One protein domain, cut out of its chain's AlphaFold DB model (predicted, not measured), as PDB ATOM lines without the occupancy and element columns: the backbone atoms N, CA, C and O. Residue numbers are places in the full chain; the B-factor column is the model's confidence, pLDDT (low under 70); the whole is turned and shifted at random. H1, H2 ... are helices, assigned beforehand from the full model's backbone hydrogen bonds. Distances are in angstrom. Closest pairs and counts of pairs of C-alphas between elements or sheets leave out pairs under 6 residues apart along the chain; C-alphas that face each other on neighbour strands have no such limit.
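What this domain is: This is residues 131 to 255 of the 255 residues of the protein "Putative ATP-dependent proteinase, possible LON protease" of Ectocarpus siliculosus (UniProt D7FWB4). Two long helices, H1 and H5, run side by side; a third, H3, packs with residues 199 to 207 on the start of H5, while its residues 185 to 194 stick out. Short H2 and H4 pack on H3. The printed part has 125 residues with five named helices, H1 to H5 in order; it is all helix and loose, radius of gyration of the C-alphas 17.4 A, spanning 60 by 38 by 24 A.

Where its parts are: Find C-alpha 131 at (52.968, -2.776, 1.965), where H1, residues 131 to 151, begins its 30.3 A. Then come H2, 165 to 170; H3, 185 to 209, 36.1 A; H4, 214 to 222; and H5, 226 to 254, 41.8 A, ending at (48.124, 26.807, -24.337).

How they stand to each other: H1 touches H5, closest C-alphas Val 144 and Gln 241, 5.3 A. The hairpin H2 and H3 touches at Tyr 170 and Phe 202, closest C-alphas, 4.9 A. Each O i to N i+4 pair is within hydrogen-bond range in H1, H2, H4 and H5; in H3, 20 of 21.

The domain as a whole: The printed part has no cut. Links H1 to H2 and H2 to H3 are long. Residues 157 to 162, 174 to 186 and 255 have pLDDT under 70.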
ATOM      1  N   GLU A 131      54.208  -3.537   1.782       86.62
ATOM      2  CA  GLU A 131      52.968  -2.776   1.965       86.62
ATOM      3  C   GLU A 131      53.085  -1.343   1.451       86.62
ATOM      4  O   GLU A 131      52.238  -0.905   0.677       86.62
ATOM      5  N   ASP A 132      54.159  -0.646   1.820       87.44
ATOM      6  CA  ASP A 132      54.398   0.733   1.394       87.44
ATOM      7  C   ASP A 132      54.594   0.793  -0.124       87.44
ATOM      8  O   ASP A 132      54.004   1.626  -0.807       87.44
ATOM      9  N   LEU A 133      55.353  -0.163  -0.670       89.06
ATOM     10  CA  LEU A 133      55.553  -0.293  -2.111       89.06
ATOM     11  C   LEU A 133      54.240  -0.584  -2.860       89.06
ATOM     12  O   LEU A 133      54.023  -0.072  -3.957       89.06
ATOM     13  N   GLU A 134      53.373  -1.429  -2.301       92.44
ATOM     14  CA  GLU A 134      52.056  -1.712  -2.875       92.44
ATOM     15  C   GLU A 134      51.174  -0.457  -2.912       92.44
ATOM     16  O   GLU A 134      50.558  -0.184  -3.946       92.44
ATOM     17  N   LEU A 135      51.125   0.300  -1.811       92.75
ATOM     18  CA  LEU A 135      50.361   1.545  -1.721       92.75
ATOM     19  C   LEU A 135      50.895   2.597  -2.697       92.75
ATOM     20  O   LEU A 135      50.115   3.181  -3.441       92.75
ATOM     21  N   GLU A 136      52.216   2.756  -2.794       92.81
ATOM     22  CA  GLU A 136      52.845   3.671  -3.752       92.81
ATOM     23  C   GLU A 136      52.461   3.324  -5.202       92.81
ATOM     24  O   GLU A 136      52.116   4.204  -5.997       92.81
ATOM     25  N   VAL A 137      52.476   2.035  -5.562       95.06
ATOM     26  CA  VAL A 137      52.031   1.575  -6.886       95.06
ATOM     27  C   VAL A 137      50.557   1.898  -7.108       95.06
ATOM     28  O   VAL A 137      50.208   2.407  -8.173       95.06
ATOM     29  N   TYR A 138      49.699   1.614  -6.128       94.94
ATOM     30  CA  TYR A 138      48.266   1.889  -6.212       94.94
ATOM     31  C   TYR A 138      47.975   3.381  -6.419       94.94
ATOM     32  O   TYR A 138      47.254   3.745  -7.350       94.94
ATOM     33  N   ASP A 139      48.604   4.247  -5.628       94.12
ATOM     34  CA  ASP A 139      48.450   5.700  -5.731       94.12
ATOM     35  C   ASP A 139      48.969   6.224  -7.073       94.12
ATOM     36  O   ASP A 139      48.325   7.056  -7.719       94.12
ATOM     37  N   THR A 140      50.091   5.682  -7.555       94.50
ATOM     38  CA  THR A 140      50.632   6.044  -8.872       94.50
ATOM     39  C   THR A 140      49.681   5.629  -9.998       94.50
ATOM     40  O   THR A 140      49.482   6.400 -10.937       94.50
ATOM     41  N   VAL A 141      49.055   4.446  -9.914       93.88
ATOM     42  CA  VAL A 141      48.030   4.017 -10.882       93.88
ATOM     43  C   VAL A 141      46.863   4.999 -10.910       93.88
ATOM     44  O   VAL A 141      46.497   5.459 -11.992       93.88
ATOM     45  N   ASN A 142      46.308   5.354  -9.749       91.88
ATOM     46  CA  ASN A 142      45.190   6.296  -9.674       91.88
ATOM     47  C   ASN A 142      45.576   7.665 -10.244       91.88
ATOM     48  O   ASN A 142      44.861   8.206 -11.084       91.88
ATOM     49  N   SER A 143      46.764   8.169  -9.902       92.12
ATOM     50  CA  SER A 143      47.269   9.431 -10.448       92.12
ATOM     51  C   SER A 143      47.425   9.399 -11.974       92.12
ATOM     52  O   SER A 143      47.074  10.364 -12.654       92.12
ATOM     53  N   VAL A 144      47.912   8.289 -12.545       91.62
ATOM     54  CA  VAL A 144      47.984   8.105 -14.003       91.62
ATOM     55  C   VAL A 144      46.588   8.123 -14.624       91.62
ATOM     56  O   VAL A 144      46.384   8.816 -15.621       91.62
ATOM     57  N   VAL A 145      45.626   7.402 -14.044       89.12
ATOM     58  CA  VAL A 145      44.236   7.373 -14.527       89.12
ATOM     59  C   VAL A 145      43.622   8.773 -14.504       89.12
ATOM     60  O   VAL A 145      43.062   9.204 -15.514       89.12
ATOM     61  N   ASP A 146      43.802   9.523 -13.419       89.62
ATOM     62  CA  ASP A 146      43.300  10.892 -13.282       89.62
ATOM     63  C   ASP A 146      43.905  11.835 -14.329       89.62
ATOM     64  O   ASP A 146      43.180  12.575 -15.001       89.62
ATOM     65  N   LEU A 147      45.224  11.768 -14.543       90.19
ATOM     66  CA  LEU A 147      45.900  12.551 -15.581       90.19
ATOM     67  C   LEU A 147      45.400  12.193 -16.986       90.19
ATOM     68  O   LEU A 147      45.192  13.083 -17.816       90.19
ATOM     69  N   MET A 148      45.180  10.905 -17.267       87.94
ATOM     70  CA  MET A 148      44.621  10.463 -18.545       87.94
ATOM     71  C   MET A 148      43.203  10.996 -18.760       87.94
ATOM     72  O   MET A 148      42.905  11.466 -19.859       87.94
ATOM     73  N   ASN A 149      42.351  10.954 -17.733       86.94
ATOM     74  CA  ASN A 149      40.981  11.466 -17.795       86.94
ATOM     75  C   ASN A 149      40.951  12.994 -17.953       86.94
ATOM     76  O   ASN A 149      40.136  13.512 -18.713       86.94
ATOM     77  N   LYS A 150      41.874  13.724 -17.313       87.19
ATOM     78  CA  LYS A 150      42.029  15.177 -17.502       87.19
ATOM     79  C   LYS A 150      42.460  15.527 -18.934       87.19
ATOM     80  O   LYS A 150      41.957  16.477 -19.542       87.19
ATOM     81  N   LEU A 151      43.407  14.772 -19.492       87.19
ATOM     82  CA  LEU A 151      43.932  15.013 -20.838       87.19
ATOM     83  C   LEU A 151      42.925  14.666 -21.933       87.19
ATOM     84  O   LEU A 151      42.734  15.461 -22.858       87.19
ATOM     85  N   ALA A 152      42.294  13.502 -21.806       85.81
ATOM     86  CA  ALA A 152      41.323  12.956 -22.738       85.81
ATOM     87  C   ALA A 152      40.104  12.446 -21.954       85.81
ATOM     88  O   ALA A 152      40.053  11.253 -21.618       85.81
ATOM     89  N   PRO A 153      39.142  13.344 -21.662       80.94
ATOM     90  CA  PRO A 153      37.897  12.970 -21.018       80.94
ATOM     91  C   PRO A 153      37.165  11.905 -21.839       80.94
ATOM     92  O   PRO A 153      37.277  11.887 -23.070       80.94
ATOM     93  N   PRO A 154      36.421  11.011 -21.180       76.69
ATOM     94  CA  PRO A 154      35.595  10.028 -21.866       76.69
ATOM     95  C   PRO A 154      34.553  10.700 -22.767       76.69
ATOM     96  O   PRO A 154      34.091  11.807 -22.487       76.69
ATOM     97  N   ALA A 155      34.168  10.012 -23.845       77.38
ATOM     98  CA  ALA A 155      33.166  10.509 -24.788       77.38
ATOM     99  C   ALA A 155      31.795  10.726 -24.122       77.38
ATOM    100  O   ALA A 155      31.061  11.636 -24.509       77.38
ATOM    101  N   THR A 156      31.478   9.925 -23.102       73.62
ATOM    102  CA  THR A 156      30.242  10.028 -22.323       73.62
ATOM    103  C   THR A 156      30.535  10.625 -20.940       73.62
ATOM    104  O   THR A 156      31.351  10.073 -20.195       73.62
ATOM    105  N   PRO A 157      29.868  11.725 -20.537       65.25
ATOM    106  CA  PRO A 157      29.979  12.263 -19.183       65.25
ATOM    107  C   PRO A 157      29.581  11.213 -18.135       65.25
ATOM    108  O   PRO A 157      28.471  10.691 -18.167       65.25
ATOM    109  N   GLY A 158      30.494  10.899 -17.211       62.44
ATOM    110  CA  GLY A 158      30.296   9.877 -16.175       62.44
ATOM    111  C   GLY A 158      30.873   8.490 -16.497       62.44
ATOM    112  O   GLY A 158      31.022   7.690 -15.575       62.44
ATOM    113  N   GLU A 159      31.274   8.204 -17.744       57.88
ATOM    114  CA  GLU A 159      32.022   6.979 -18.082       57.88
ATOM    115  C   GLU A 159      33.499   7.142 -17.731       57.88
ATOM    116  O   GLU A 159      34.317   7.484 -18.575       57.88
ATOM    117  N   ASN A 160      33.895   6.905 -16.485       56.25
ATOM    118  CA  ASN A 160      35.322   6.952 -16.179       56.25
ATOM    119  C   ASN A 160      36.056   5.765 -16.827       56.25
ATOM    120  O   ASN A 160      35.494   4.669 -16.930       56.25
ATOM    121  N   ARG A 161      37.328   5.944 -17.224       66.50
ATOM    122  CA  ARG A 161      38.182   4.806 -17.616       66.50
ATOM    123  C   ARG A 161      38.135   3.776 -16.493       66.50
ATOM    124  O   ARG A 161      38.612   4.033 -15.391       66.50
ATOM    125  N   THR A 162      37.489   2.647 -16.758       63.69
ATOM    126  CA  THR A 162      37.179   1.682 -15.709       63.69
ATOM    127  C   THR A 162      38.379   0.766 -15.531       63.69
ATOM    128  O   THR A 162      38.795   0.077 -16.463       63.69
ATOM    129  N   LEU A 163      38.963   0.792 -14.335       82.19
ATOM    130  CA  LEU A 163      39.961  -0.188 -13.923       82.19
ATOM    131  C   LEU A 163      39.341  -1.586 -14.003       82.19
ATOM    132  O   LEU A 163      38.165  -1.762 -13.686       82.19
ATOM    133  N   SER A 164      40.114  -2.581 -14.436       79.94
ATOM    134  CA  SER A 164      39.580  -3.936 -14.590       79.94
ATOM    135  C   SER A 164      39.043  -4.473 -13.259       79.94
ATOM    136  O   SER A 164      39.590  -4.178 -12.191       79.94
ATOM    137  N   GLU A 165      38.008  -5.316 -13.307       83.44
ATOM    138  CA  GLU A 165      37.486  -5.983 -12.104       83.44
ATOM    139  C   GLU A 165      38.595  -6.714 -11.339       83.44
ATOM    140  O   GLU A 165      38.613  -6.726 -10.109       83.44
ATOM    141  N   TRP A 166      39.562  -7.280 -12.068       83.31
ATOM    142  CA  TRP A 166      40.722  -7.947 -11.490       83.31
ATOM    143  C   TRP A 166      41.597  -6.983 -10.679       83.31
ATOM    144  O   TRP A 166      41.978  -7.305  -9.556       83.31
ATOM    145  N   PHE A 167      41.879  -5.784 -11.199       89.00
ATOM    146  CA  PHE A 167      42.614  -4.753 -10.464       89.00
ATOM    147  C   PHE A 167      41.870  -4.337  -9.194       89.00
ATOM    148  O   PHE A 167      42.445  -4.363  -8.106       89.00
ATOM    149  N   LEU A 168      40.579  -4.015  -9.309       88.88
ATOM    150  CA  LEU A 168      39.767  -3.563  -8.177       88.88
ATOM    151  C   LEU A 168      39.663  -4.636  -7.089       88.88
ATOM    152  O   LEU A 168      39.816  -4.343  -5.906       88.88
ATOM    153  N   ARG A 169      39.478  -5.899  -7.488       89.38
ATOM    154  CA  ARG A 169      39.361  -7.038  -6.570       89.38
ATOM    155  C   ARG A 169      40.601  -7.247  -5.705       89.38
ATOM    156  O   ARG A 169      40.465  -7.687  -4.564       89.38
ATOM    157  N   TYR A 170      41.789  -6.989  -6.249       93.00
ATOM    158  CA  TYR A 170      43.054  -7.236  -5.552       93.00
ATOM    159  C   TYR A 170      43.749  -5.968  -5.062       93.00
ATOM    160  O   TYR A 170      44.781  -6.093  -4.410       93.00
ATOM    161  N   SER A 171      43.190  -4.784  -5.317       91.69
ATOM    162  CA  SER A 171      43.729  -3.511  -4.828       91.69
ATOM    163  C   SER A 171      43.939  -3.528  -3.307       91.69
ATOM    164  O   SER A 171      43.179  -4.198  -2.593       91.69
ATOM    165  N   PRO A 172      44.963  -2.821  -2.792       90.62
ATOM    166  CA  PRO A 172      45.167  -2.692  -1.358       90.62
ATOM    167  C   PRO A 172      43.912  -2.124  -0.698       90.62
ATOM    168  O   PRO A 172      43.324  -1.143  -1.153       90.62
ATOM    169  N   LYS A 173      43.489  -2.760   0.394       81.75
ATOM    170  CA  LYS A 173      42.408  -2.235   1.223       81.75
ATOM    171  C   LYS A 173      43.008  -1.188   2.147       81.75
ATOM    172  O   LYS A 173      43.787  -1.533   3.034       81.75
ATOM    173  N   VAL A 174      42.645   0.077   1.955       64.62
ATOM    174  CA  VAL A 174      42.973   1.134   2.916       64.62
ATOM    175  C   VAL A 174      42.283   0.771   4.231       64.62
ATOM    176  O   VAL A 174      41.053   0.764   4.302       64.62
ATOM    177  N   LYS A 175      43.054   0.400   5.258       56.75
ATOM    178  CA  LYS A 175      42.501   0.163   6.594       56.75
ATOM    179  C   LYS A 175      41.956   1.497   7.113       56.75
ATOM    180  O   LYS A 175      42.725   2.426   7.331       56.75
ATOM    181  N   ARG A 176      40.636   1.602   7.292       42.81
ATOM    182  CA  ARG A 176      40.075   2.506   8.304       42.81
ATOM    183  C   ARG A 176      40.298   1.815   9.642       42.81
ATOM    184  O   ARG A 176      40.033   0.619   9.723       42.81
ATOM    185  N   ASP A 177      40.849   2.532  10.615       41.75
ATOM    186  CA  ASP A 177      41.109   2.028  11.964       41.75
ATOM    187  C   ASP A 177      39.884   1.279  12.513       41.75
ATOM    188  O   ASP A 177      38.878   1.892  12.863       41.75
ATOM    189  N   GLU A 178      39.965  -0.046  12.579       43.00
ATOM    190  CA  GLU A 178      39.021  -0.883  13.313       43.00
ATOM    191  C   GLU A 178      39.820  -1.710  14.322       43.00
ATOM    192  O   GLU A 178      40.911  -2.205  14.022       43.00
ATOM    193  N   GLY A 179      39.309  -1.720  15.553       44.72
ATOM    194  CA  GLY A 179      40.011  -2.081  16.780       44.72
ATOM    195  C   GLY A 179      40.594  -3.493  16.803       44.72
ATOM    196  O   GLY A 179      40.123  -4.411  16.141       44.72
ATOM    197  N   LEU A 180      41.668  -3.618  17.580       45.34
ATOM    198  CA  LEU A 180      42.419  -4.845  17.809       45.34
ATOM    199  C   LEU A 180      41.696  -5.727  18.832       45.34
ATOM    200  O   LEU A 180      41.837  -5.520  20.039       45.34
ATOM    201  N   ASP A 181      41.002  -6.747  18.346       43.84
ATOM    202  CA  ASP A 181      40.516  -7.848  19.172       43.84
ATOM    203  C   ASP A 181      41.548  -8.984  19.085       43.84
ATOM    204  O   ASP A 181      42.029  -9.317  18.005       43.84
ATOM    205  N   GLY A 182      41.954  -9.535  20.233       53.75
ATOM    206  CA  GLY A 182      43.083 -10.466  20.342       53.75
ATOM    207  C   GLY A 182      42.907 -11.756  19.537       53.75
ATOM    208  O   GLY A 182      42.070 -12.595  19.867       53.75
ATOM    209  N   GLU A 183      43.757 -11.943  18.528       51.25
ATOM    210  CA  GLU A 183      43.777 -13.114  17.650       51.25
ATOM    211  C   GLU A 183      45.011 -13.994  17.906       51.25
ATOM    212  O   GLU A 183      46.044 -13.547  18.402       51.25
ATOM    213  N   SER A 184      44.876 -15.298  17.641       51.62
ATOM    214  CA  SER A 184      45.929 -16.288  17.906       51.62
ATOM    215  C   SER A 184      46.949 -16.367  16.762       51.62
ATOM    216  O   SER A 184      46.571 -16.283  15.596       51.62
ATOM    217  N   ALA A 185      48.208 -16.694  17.072       57.53
ATOM    218  CA  ALA A 185      49.310 -16.777  16.099       57.53
ATOM    219  C   ALA A 185      49.067 -17.705  14.881       57.53
ATOM    220  O   ALA A 185      49.680 -17.535  13.826       57.53
ATOM    221  N   GLY A 186      48.186 -18.708  15.002       57.91
ATOM    222  CA  GLY A 186      47.802 -19.577  13.880       57.91
ATOM    223  C   GLY A 186      46.896 -18.888  12.852       57.91
ATOM    224  O   GLY A 186      46.957 -19.212  11.665       57.91
ATOM    225  N   ASP A 187      46.096 -17.921  13.296       70.12
ATOM    226  CA  ASP A 187      45.227 -17.112  12.440       70.12
ATOM    227  C   ASP A 187      46.048 -16.047  11.688       70.12
ATOM    228  O   ASP A 187      45.867 -15.842  10.486       70.12
ATOM    229  N   ASP A 188      47.068 -15.486  12.344       73.00
ATOM    230  CA  ASP A 188      47.981 -14.490  11.766       73.00
ATOM    231  C   ASP A 188      48.744 -15.015  10.541       73.00
ATOM    232  O   ASP A 188      48.807 -14.357   9.501       73.00
ATOM    233  N   LEU A 189      49.277 -16.240  10.611       75.75
ATOM    234  CA  LEU A 189      49.995 -16.863   9.490       75.75
ATOM    235  C   LEU A 189      49.091 -17.108   8.276       75.75
ATOM    236  O   LEU A 189      49.511 -16.923   7.129       75.75
ATOM    237  N   ALA A 190      47.849 -17.535   8.513       81.00
ATOM    238  CA  ALA A 190      46.878 -17.767   7.450       81.00
ATOM    239  C   ALA A 190      46.422 -16.448   6.810       81.00
ATOM    240  O   ALA A 190      46.257 -16.381   5.587       81.00
ATOM    241  N   LYS A 191      46.257 -15.393   7.615       83.12
ATOM    242  CA  LYS A 191      45.965 -14.034   7.140       83.12
ATOM    243  C   LYS A 191      47.109 -13.468   6.315       83.12
ATOM    244  O   LYS A 191      46.863 -13.005   5.204       83.12
ATOM    245  N   GLN A 192      48.346 -13.599   6.790       82.44
ATOM    246  CA  GLN A 192      49.523 -13.155   6.051       82.44
ATOM    247  C   GLN A 192      49.634 -13.865   4.699       82.44
ATOM    248  O   GLN A 192      49.827 -13.214   3.679       82.44
ATOM    249  N   ALA A 193      49.439 -15.186   4.657       83.44
ATOM    250  CA  ALA A 193      49.513 -15.940   3.407       83.44
ATOM    251  C   ALA A 193      48.431 -15.521   2.390       83.44
ATOM    252  O   ALA A 193      48.704 -15.472   1.189       83.44
ATOM    253  N   LYS A 194      47.216 -15.196   2.856       87.62
ATOM    254  CA  LYS A 194      46.147 -14.641   2.008       87.62
ATOM    255  C   LYS A 194      46.501 -13.249   1.486       87.62
ATOM    256  O   LYS A 194      46.248 -12.959   0.318       87.62
ATOM    257  N   GLU A 195      47.089 -12.401   2.325       88.00
ATOM    258  CA  GLU A 195      47.540 -11.069   1.919       88.00
ATOM    259  C   GLU A 195      48.710 -11.133   0.930       88.00
ATOM    260  O   GLU A 195      48.700 -10.420  -0.069       88.00
ATOM    261  N   ASP A 196      49.671 -12.036   1.120       87.56
ATOM    262  CA  ASP A 196      50.762 -12.259   0.167       87.56
ATOM    263  C   ASP A 196      50.228 -12.722  -1.198       87.56
ATOM    264  O   ASP A 196      50.652 -12.227  -2.246       87.56
ATOM    265  N   GLU A 197      49.242 -13.625  -1.202       89.50
ATOM    266  CA  GLU A 197      48.563 -14.050  -2.428       89.50
ATOM    267  C   GLU A 197      47.815 -12.884  -3.096       89.50
ATOM    268  O   GLU A 197      47.899 -12.711  -4.317       89.50
ATOM    269  N   ARG A 198      47.113 -12.051  -2.316       92.88
ATOM    270  CA  ARG A 198      46.428 -10.850  -2.817       92.88
ATOM    271  C   ARG A 198      47.421  -9.878  -3.457       92.88
ATOM    272  O   ARG A 198      47.196  -9.477  -4.597       92.88
ATOM    273  N   ARG A 199      48.534  -9.563  -2.788       92.81
ATOM    274  CA  ARG A 199      49.609  -8.684  -3.297       92.81
ATOM    275  C   ARG A 199      50.233  -9.226  -4.575       92.81
ATOM    276  O   ARG A 199      50.444  -8.492  -5.543       92.81
ATOM    277  N   MET A 200      50.472 -10.536  -4.625       93.00
ATOM    278  CA  MET A 200      50.918 -11.203  -5.844       93.00
ATOM    279  C   MET A 200      49.928 -10.976  -6.993       93.00
ATOM    280  O   MET A 200      50.360 -10.650  -8.102       93.00
ATOM    281  N   LYS A 201      48.623 -11.146  -6.754       94.69
ATOM    282  CA  LYS A 201      47.590 -10.937  -7.779       94.69
ATOM    283  C   LYS A 201      47.454  -9.465  -8.166       94.69
ATOM    284  O   LYS A 201      47.324  -9.184  -9.355       94.69
ATOM    285  N   PHE A 202      47.580  -8.543  -7.214       95.44
ATOM    286  CA  PHE A 202      47.609  -7.101  -7.464       95.44
ATOM    287  C   PHE A 202      48.757  -6.714  -8.398       95.44
ATOM    288  O   PHE A 202      48.534  -6.081  -9.426       95.44
ATOM    289  N   SER A 203      49.978  -7.179  -8.117       95.56
ATOM    290  CA  SER A 203      51.133  -6.877  -8.972       95.56
ATOM    291  C   SER A 203      50.977  -7.407 -10.407       95.56
ATOM    292  O   SER A 203      51.429  -6.756 -11.348       95.56
ATOM    293  N   TYR A 204      50.290  -8.541 -10.612       96.44
ATOM    294  CA  TYR A 204      49.921  -9.005 -11.957       96.44
ATOM    295  C   TYR A 204      48.826  -8.152 -12.600       96.44
ATOM    296  O   TYR A 204      48.933  -7.848 -13.785       96.44
ATOM    297  N   ALA A 205      47.819  -7.731 -11.833       95.06
ATOM    298  CA  ALA A 205      46.759  -6.853 -12.318       95.06
ATOM    299  C   ALA A 205      47.326  -5.530 -12.855       95.06
ATOM    300  O   ALA A 205      46.965  -5.093 -13.946       95.06
ATOM    301  N   VAL A 206      48.267  -4.932 -12.117       95.31
ATOM    302  CA  VAL A 206      48.975  -3.714 -12.529       95.31
ATOM    303  C   VAL A 206      49.816  -3.975 -13.785       95.31
ATOM    304  O   VAL A 206      49.741  -3.212 -14.746       95.31
ATOM    305  N   ALA A 207      50.590  -5.066 -13.808       94.38
ATOM    306  CA  ALA A 207      51.419  -5.431 -14.960       94.38
ATOM    307  C   ALA A 207      50.599  -5.655 -16.240       94.38
ATOM    308  O   ALA A 207      51.073  -5.357 -17.334       94.38
ATOM    309  N   GLU A 208      49.383  -6.186 -16.114       93.50
ATOM    310  CA  GLU A 208      48.493  -6.396 -17.250       93.50
ATOM    311  C   GLU A 208      47.863  -5.094 -17.753       93.50
ATOM    312  O   GLU A 208      47.725  -4.915 -18.962       93.50
ATOM    313  N   MET A 209      47.529  -4.178 -16.839       89.06
ATOM    314  CA  MET A 209      46.913  -2.884 -17.147       89.06
ATOM    315  C   MET A 209      47.838  -1.959 -17.952       89.06
ATOM    316  O   MET A 209      47.376  -1.185 -18.791       89.06
ATOM    317  N   ILE A 210      49.142  -2.004 -17.684       86.69
ATOM    318  CA  ILE A 210      50.109  -1.102 -18.310       86.69
ATOM    319  C   ILE A 210      50.423  -1.566 -19.738       86.69
ATOM    320  O   ILE A 210      50.839  -2.703 -19.971       86.69
ATOM    321  N   ALA A 211      50.303  -0.647 -20.699       83.62
ATOM    322  CA  ALA A 211      50.760  -0.877 -22.064       83.62
ATOM    323  C   ALA A 211      52.294  -0.979 -22.096       83.62
ATOM    324  O   ALA A 211      53.000  -0.016 -21.804       83.62
ATOM    325  N   MET A 212      52.813  -2.155 -22.447       87.31
ATOM    326  CA  MET A 212      54.247  -2.417 -22.548       87.31
ATOM    327  C   MET A 212      54.541  -3.493 -23.594       87.31
ATOM    328  O   MET A 212      53.655  -4.245 -24.001       87.31
ATOM    329  N   GLU A 213      55.804  -3.592 -24.006       88.88
ATOM    330  CA  GLU A 213      56.252  -4.640 -24.920       88.88
ATOM    331  C   GLU A 213      56.034  -6.045 -24.337       88.88
ATOM    332  O   GLU A 213      56.257  -6.287 -23.146       88.88
ATOM    333  N   SER A 214      55.690  -6.999 -25.209       90.25
ATOM    334  CA  SER A 214      55.506  -8.419 -24.862       90.25
ATOM    335  C   SER A 214      56.699  -8.987 -24.087       90.25
ATOM    336  O   SER A 214      56.523  -9.728 -23.124       90.25
ATOM    337  N   ARG A 215      57.925  -8.571 -24.432       88.56
ATOM    338  CA  ARG A 215      59.149  -8.985 -23.737       88.56
ATOM    339  C   ARG A 215      59.187  -8.519 -22.281       88.56
ATOM    340  O   ARG A 215      59.533  -9.307 -21.405       88.56
ATOM    341  N   THR A 216      58.835  -7.264 -22.014       90.94
ATOM    342  CA  THR A 216      58.776  -6.724 -20.647       90.94
ATOM    343  C   THR A 216      57.680  -7.422 -19.850       90.94
ATOM    344  O   THR A 216      57.933  -7.886 -18.740       90.94
ATOM    345  N   LYS A 217      56.499  -7.611 -20.452       93.44
ATOM    346  CA  LYS A 217      55.402  -8.358 -19.827       93.44
ATOM    347  C   LYS A 217      55.802  -9.809 -19.521       93.44
ATOM    348  O   LYS A 217      55.543 -10.293 -18.425       93.44
ATOM    349  N   GLN A 218      56.542 -10.459 -20.419       94.19
ATOM    350  CA  GLN A 218      57.086 -11.802 -20.210       94.19
ATOM    351  C   GLN A 218      58.071 -11.862 -19.032       94.19
ATOM    352  O   GLN A 218      58.028 -12.819 -18.258       94.19
ATOM    353  N   LEU A 219      58.926 -10.845 -18.856       92.12
ATOM    354  CA  LEU A 219      59.824 -10.743 -17.697       92.12
ATOM    355  C   LEU A 219      59.048 -10.608 -16.378       92.12
ATOM    356  O   LEU A 219      59.440 -11.206 -15.375       92.12
ATOM    357  N   LEU A 220      57.934  -9.871 -16.383       93.69
ATOM    358  CA  LEU A 220      57.053  -9.765 -15.222       93.69
ATOM    359  C   LEU A 220      56.323 -11.086 -14.956       93.69
ATOM    360  O   LEU A 220      56.336 -11.552 -13.821       93.69
ATOM    361  N   LEU A 221      55.763 -11.737 -15.980       95.25
ATOM    362  CA  LEU A 221      55.080 -13.031 -15.853       95.25
ATOM    363  C   LEU A 221      55.967 -14.084 -15.172       95.25
ATOM    364  O   LEU A 221      55.535 -14.741 -14.222       95.25
ATOM    365  N   GLN A 222      57.213 -14.219 -15.636       93.81
ATOM    366  CA  GLN A 222      58.160 -15.224 -15.145       93.81
ATOM    367  C   GLN A 222      58.802 -14.877 -13.790       93.81
ATOM    368  O   GLN A 222      59.464 -15.731 -13.195       93.81
ATOM    369  N   SER A 223      58.660 -13.635 -13.313       91.06
ATOM    370  CA  SER A 223      59.199 -13.236 -12.014       91.06
ATOM    371  C   SER A 223      58.503 -14.002 -10.894       91.06
ATOM    372  O   SER A 223      57.277 -14.039 -10.806       91.06
ATOM    373  N   ARG A 224      59.312 -14.562  -9.993       91.00
ATOM    374  CA  ARG A 224      58.859 -15.211  -8.756       91.00
ATOM    375  C   ARG A 224      59.012 -14.303  -7.536       91.00
ATOM    376  O   ARG A 224      59.102 -14.803  -6.423       91.00
ATOM    377  N   SER A 225      59.111 -12.990  -7.733       89.94
ATOM    378  CA  SER A 225      59.167 -12.008  -6.647       89.94
ATOM    379  C   SER A 225      58.104 -10.935  -6.857       89.94
ATOM    380  O   SER A 225      58.123 -10.208  -7.856       89.94
ATOM    381  N   THR A 226      57.178 -10.842  -5.902       91.69
ATOM    382  CA  THR A 226      56.097  -9.849  -5.896       91.69
ATOM    383  C   THR A 226      56.683  -8.459  -5.705       91.69
ATOM    384  O   THR A 226      56.316  -7.547  -6.436       91.69
ATOM    385  N   ALA A 227      57.673  -8.322  -4.817       88.81
ATOM    386  CA  ALA A 227      58.410  -7.078  -4.621       88.81
ATOM    387  C   ALA A 227      59.056  -6.605  -5.931       88.81
ATOM    388  O   ALA A 227      58.820  -5.485  -6.367       88.81
ATOM    389  N   TYR A 228      59.784  -7.492  -6.623       87.50
ATOM    390  CA  TYR A 228      60.397  -7.153  -7.909       87.50
ATOM    391  C   TYR A 228      59.352  -6.726  -8.946       87.50
ATOM    392  O   TYR A 228      59.549  -5.735  -9.646       87.50
ATOM    393  N   ARG A 229      58.224  -7.447  -9.037       93.31
ATOM    394  CA  ARG A 229      57.139  -7.077  -9.958       93.31
ATOM    395  C   ARG A 229      56.570  -5.702  -9.635       93.31
ATOM    396  O   ARG A 229      56.453  -4.903 -10.557       93.31
ATOM    397  N   LEU A 230      56.273  -5.413  -8.366       93.38
ATOM    398  CA  LEU A 230      55.763  -4.112  -7.923       93.38
ATOM    399  C   LEU A 230      56.742  -2.975  -8.238       93.38
ATOM    400  O   LEU A 230      56.338  -1.951  -8.777       93.38
ATOM    401  N   MET A 231      58.037  -3.168  -7.998       89.94
ATOM    402  CA  MET A 231      59.048  -2.157  -8.320       89.94
ATOM    403  C   MET A 231      59.168  -1.900  -9.818       89.94
ATOM    404  O   MET A 231      59.249  -0.750 -10.244       89.94
ATOM    405  N   ALA A 232      59.168  -2.965 -10.620       90.44
ATOM    406  CA  ALA A 232      59.264  -2.845 -12.065       90.44
ATOM    407  C   ALA A 232      58.044  -2.113 -12.643       90.44
ATOM    408  O   ALA A 232      58.205  -1.208 -13.461       90.44
ATOM    409  N   VAL A 233      56.824  -2.442 -12.192       94.12
ATOM    410  CA  VAL A 233      55.627  -1.714 -12.642       94.12
ATOM    411  C   VAL A 233      55.596  -0.281 -12.117       94.12
ATOM    412  O   VAL A 233      55.226   0.609 -12.877       94.12
ATOM    413  N   ARG A 234      56.058  -0.025 -10.884       93.62
ATOM    414  CA  ARG A 234      56.210   1.332 -10.339       93.62
ATOM    415  C   ARG A 234      57.095   2.189 -11.234       93.62
ATOM    416  O   ARG A 234      56.714   3.296 -11.591       93.62
ATOM    417  N   GLU A 235      58.265   1.682 -11.619       90.75
ATOM    418  CA  GLU A 235      59.206   2.430 -12.455       90.75
ATOM    419  C   GLU A 235      58.583   2.818 -13.807       90.75
ATOM    420  O   GLU A 235      58.764   3.941 -14.282       90.75
ATOM    421  N   ILE A 236      57.811   1.908 -14.410       91.44
ATOM    422  CA  ILE A 236      57.098   2.172 -15.665       91.44
ATOM    423  C   ILE A 236      55.986   3.209 -15.447       91.44
ATOM    424  O   ILE A 236      55.871   4.159 -16.224       91.44
ATOM    425  N   LEU A 237      55.200   3.070 -14.376       93.06
ATOM    426  CA  LEU A 237      54.112   3.989 -14.040       93.06
ATOM    427  C   LEU A 237      54.613   5.403 -13.751       93.06
ATOM    428  O   LEU A 237      54.041   6.354 -14.268       93.06
ATOM    429  N   VAL A 238      55.701   5.559 -12.994       93.38
ATOM    430  CA  VAL A 238      56.292   6.872 -12.683       93.38
ATOM    431  C   VAL A 238      56.765   7.578 -13.954       93.38
ATOM    432  O   VAL A 238      56.581   8.788 -14.097       93.38
ATOM    433  N   LYS A 239      57.351   6.844 -14.910       91.44
ATOM    434  CA  LYS A 239      57.717   7.411 -16.221       91.44
ATOM    435  C   LYS A 239      56.471   7.888 -16.971       91.44
ATOM    436  O   LYS A 239      56.426   9.044 -17.390       91.44
ATOM    437  N   ALA A 240      55.436   7.049 -17.051       90.50
ATOM    438  CA  ALA A 240      54.171   7.401 -17.696       90.50
ATOM    439  C   ALA A 240      53.483   8.610 -17.030       90.50
ATOM    440  O   ALA A 240      53.017   9.518 -17.716       90.50
ATOM    441  N   GLN A 241      53.468   8.665 -15.697       92.81
ATOM    442  CA  GLN A 241      52.912   9.767 -14.914       92.81
ATOM    443  C   GLN A 241      53.623  11.086 -15.227       92.81
ATOM    444  O   GLN A 241      52.957  12.083 -15.497       92.81
ATOM    445  N   LYS A 242      54.964  11.099 -15.251       93.12
ATOM    446  CA  LYS A 242      55.755  12.297 -15.586       93.12
ATOM    447  C   LYS A 242      55.455  12.804 -16.996       93.12
ATOM    448  O   LYS A 242      55.264  14.004 -17.184       93.12
ATOM    449  N   GLU A 243      55.369  11.904 -17.974       92.00
ATOM    450  CA  GLU A 243      55.022  12.264 -19.354       92.00
ATOM    451  C   GLU A 243      53.605  12.846 -19.468       92.00
ATOM    452  O   GLU A 243      53.394  13.839 -20.167       92.00
ATOM    453  N   LEU A 244      52.627  12.252 -18.778       91.44
ATOM    454  CA  LEU A 244      51.244  12.735 -18.766       91.44
ATOM    455  C   LEU A 244      51.111  14.074 -18.030       91.44
ATOM    456  O   LEU A 244      50.423  14.968 -18.520       91.44
ATOM    457  N   ALA A 245      51.797  14.249 -16.902       92.25
ATOM    458  CA  ALA A 245      51.810  15.501 -16.154       92.25
ATOM    459  C   ALA A 245      52.387  16.646 -16.999       92.25
ATOM    460  O   ALA A 245      51.765  17.702 -17.102       92.25
ATOM    461  N   ALA A 246      53.508  16.414 -17.694       92.69
ATOM    462  CA  ALA A 246      54.090  17.394 -18.611       92.69
ATOM    463  C   ALA A 246      53.115  17.783 -19.739       92.69
ATOM    464  O   ALA A 246      52.940  18.968 -20.026       92.69
ATOM    465  N   LYS A 247      52.424  16.801 -20.339       92.25
ATOM    466  CA  LYS A 247      51.381  17.053 -21.351       92.25
ATOM    467  C   LYS A 247      50.204  17.849 -20.784       92.25
ATOM    468  O   LYS A 247      49.683  18.720 -21.478       92.25
ATOM    469  N   SER A 248      49.782  17.570 -19.549       90.31
ATOM    470  CA  SER A 248      48.683  18.300 -18.909       90.31
ATOM    471  C   SER A 248      49.049  19.756 -18.667       90.31
ATOM    472  O   SER A 248      48.238  20.619 -18.982       90.31
ATOM    473  N   SER A 249      50.246  20.037 -18.149       90.12
ATOM    474  CA  SER A 249      50.675  21.415 -17.895       90.12
ATOM    475  C   SER A 249      50.764  22.233 -19.187       90.12
ATOM    476  O   SER A 249      50.350  23.387 -19.214       90.12
ATOM    477  N   LEU A 250      51.245  21.629 -20.284       88.69
ATOM    478  CA  LEU A 250      51.266  22.270 -21.605       88.69
ATOM    479  C   LEU A 250      49.857  22.613 -22.113       88.69
ATOM    480  O   LEU A 250      49.655  23.708 -22.629       88.69
ATOM    481  N   LYS A 251      48.884  21.708 -21.941       85.25
ATOM    482  CA  LYS A 251      47.477  21.957 -22.297       85.25
ATOM    483  C   LYS A 251      46.887  23.113 -21.486       85.25
ATOM    484  O   LYS A 251      46.225  23.957 -22.070       85.25
ATOM    485  N   ASP A 252      47.185  23.177 -20.189       84.88
ATOM    486  CA  ASP A 252      46.721  24.252 -19.299       84.88
ATOM    487  C   ASP A 252      47.391  25.614 -19.602       84.88
ATOM    488  O   ASP A 252      46.871  26.651 -19.214       84.88
ATOM    489  N   THR A 253      48.551  25.627 -20.277       82.94
ATOM    490  CA  THR A 253      49.274  26.868 -20.646       82.94
ATOM    491  C   THR A 253      48.874  27.393 -22.033       82.94
ATOM    492  O   THR A 253      49.011  28.583 -22.305       82.94
ATOM    493  N   LEU A 254      48.437  26.504 -22.933       72.25
ATOM    494  CA  LEU A 254      48.124  26.807 -24.337       72.25
ATOM    495  C   LEU A 254      46.619  26.890 -24.644       72.25
ATOM    496  O   LEU A 254      46.265  27.317 -25.744       72.25
ATOM    497  N   GLY A 255      45.762  26.426 -23.730       55.12
ATOM    498  CA  GLY A 255      44.299  26.481 -23.825       55.12
ATOM    499  C   GLY A 255      43.712  27.589 -22.968       55.12
ATOM    500  O   GLY A 255      42.659  28.117 -23.384       55.12
TER     501      GLY A 255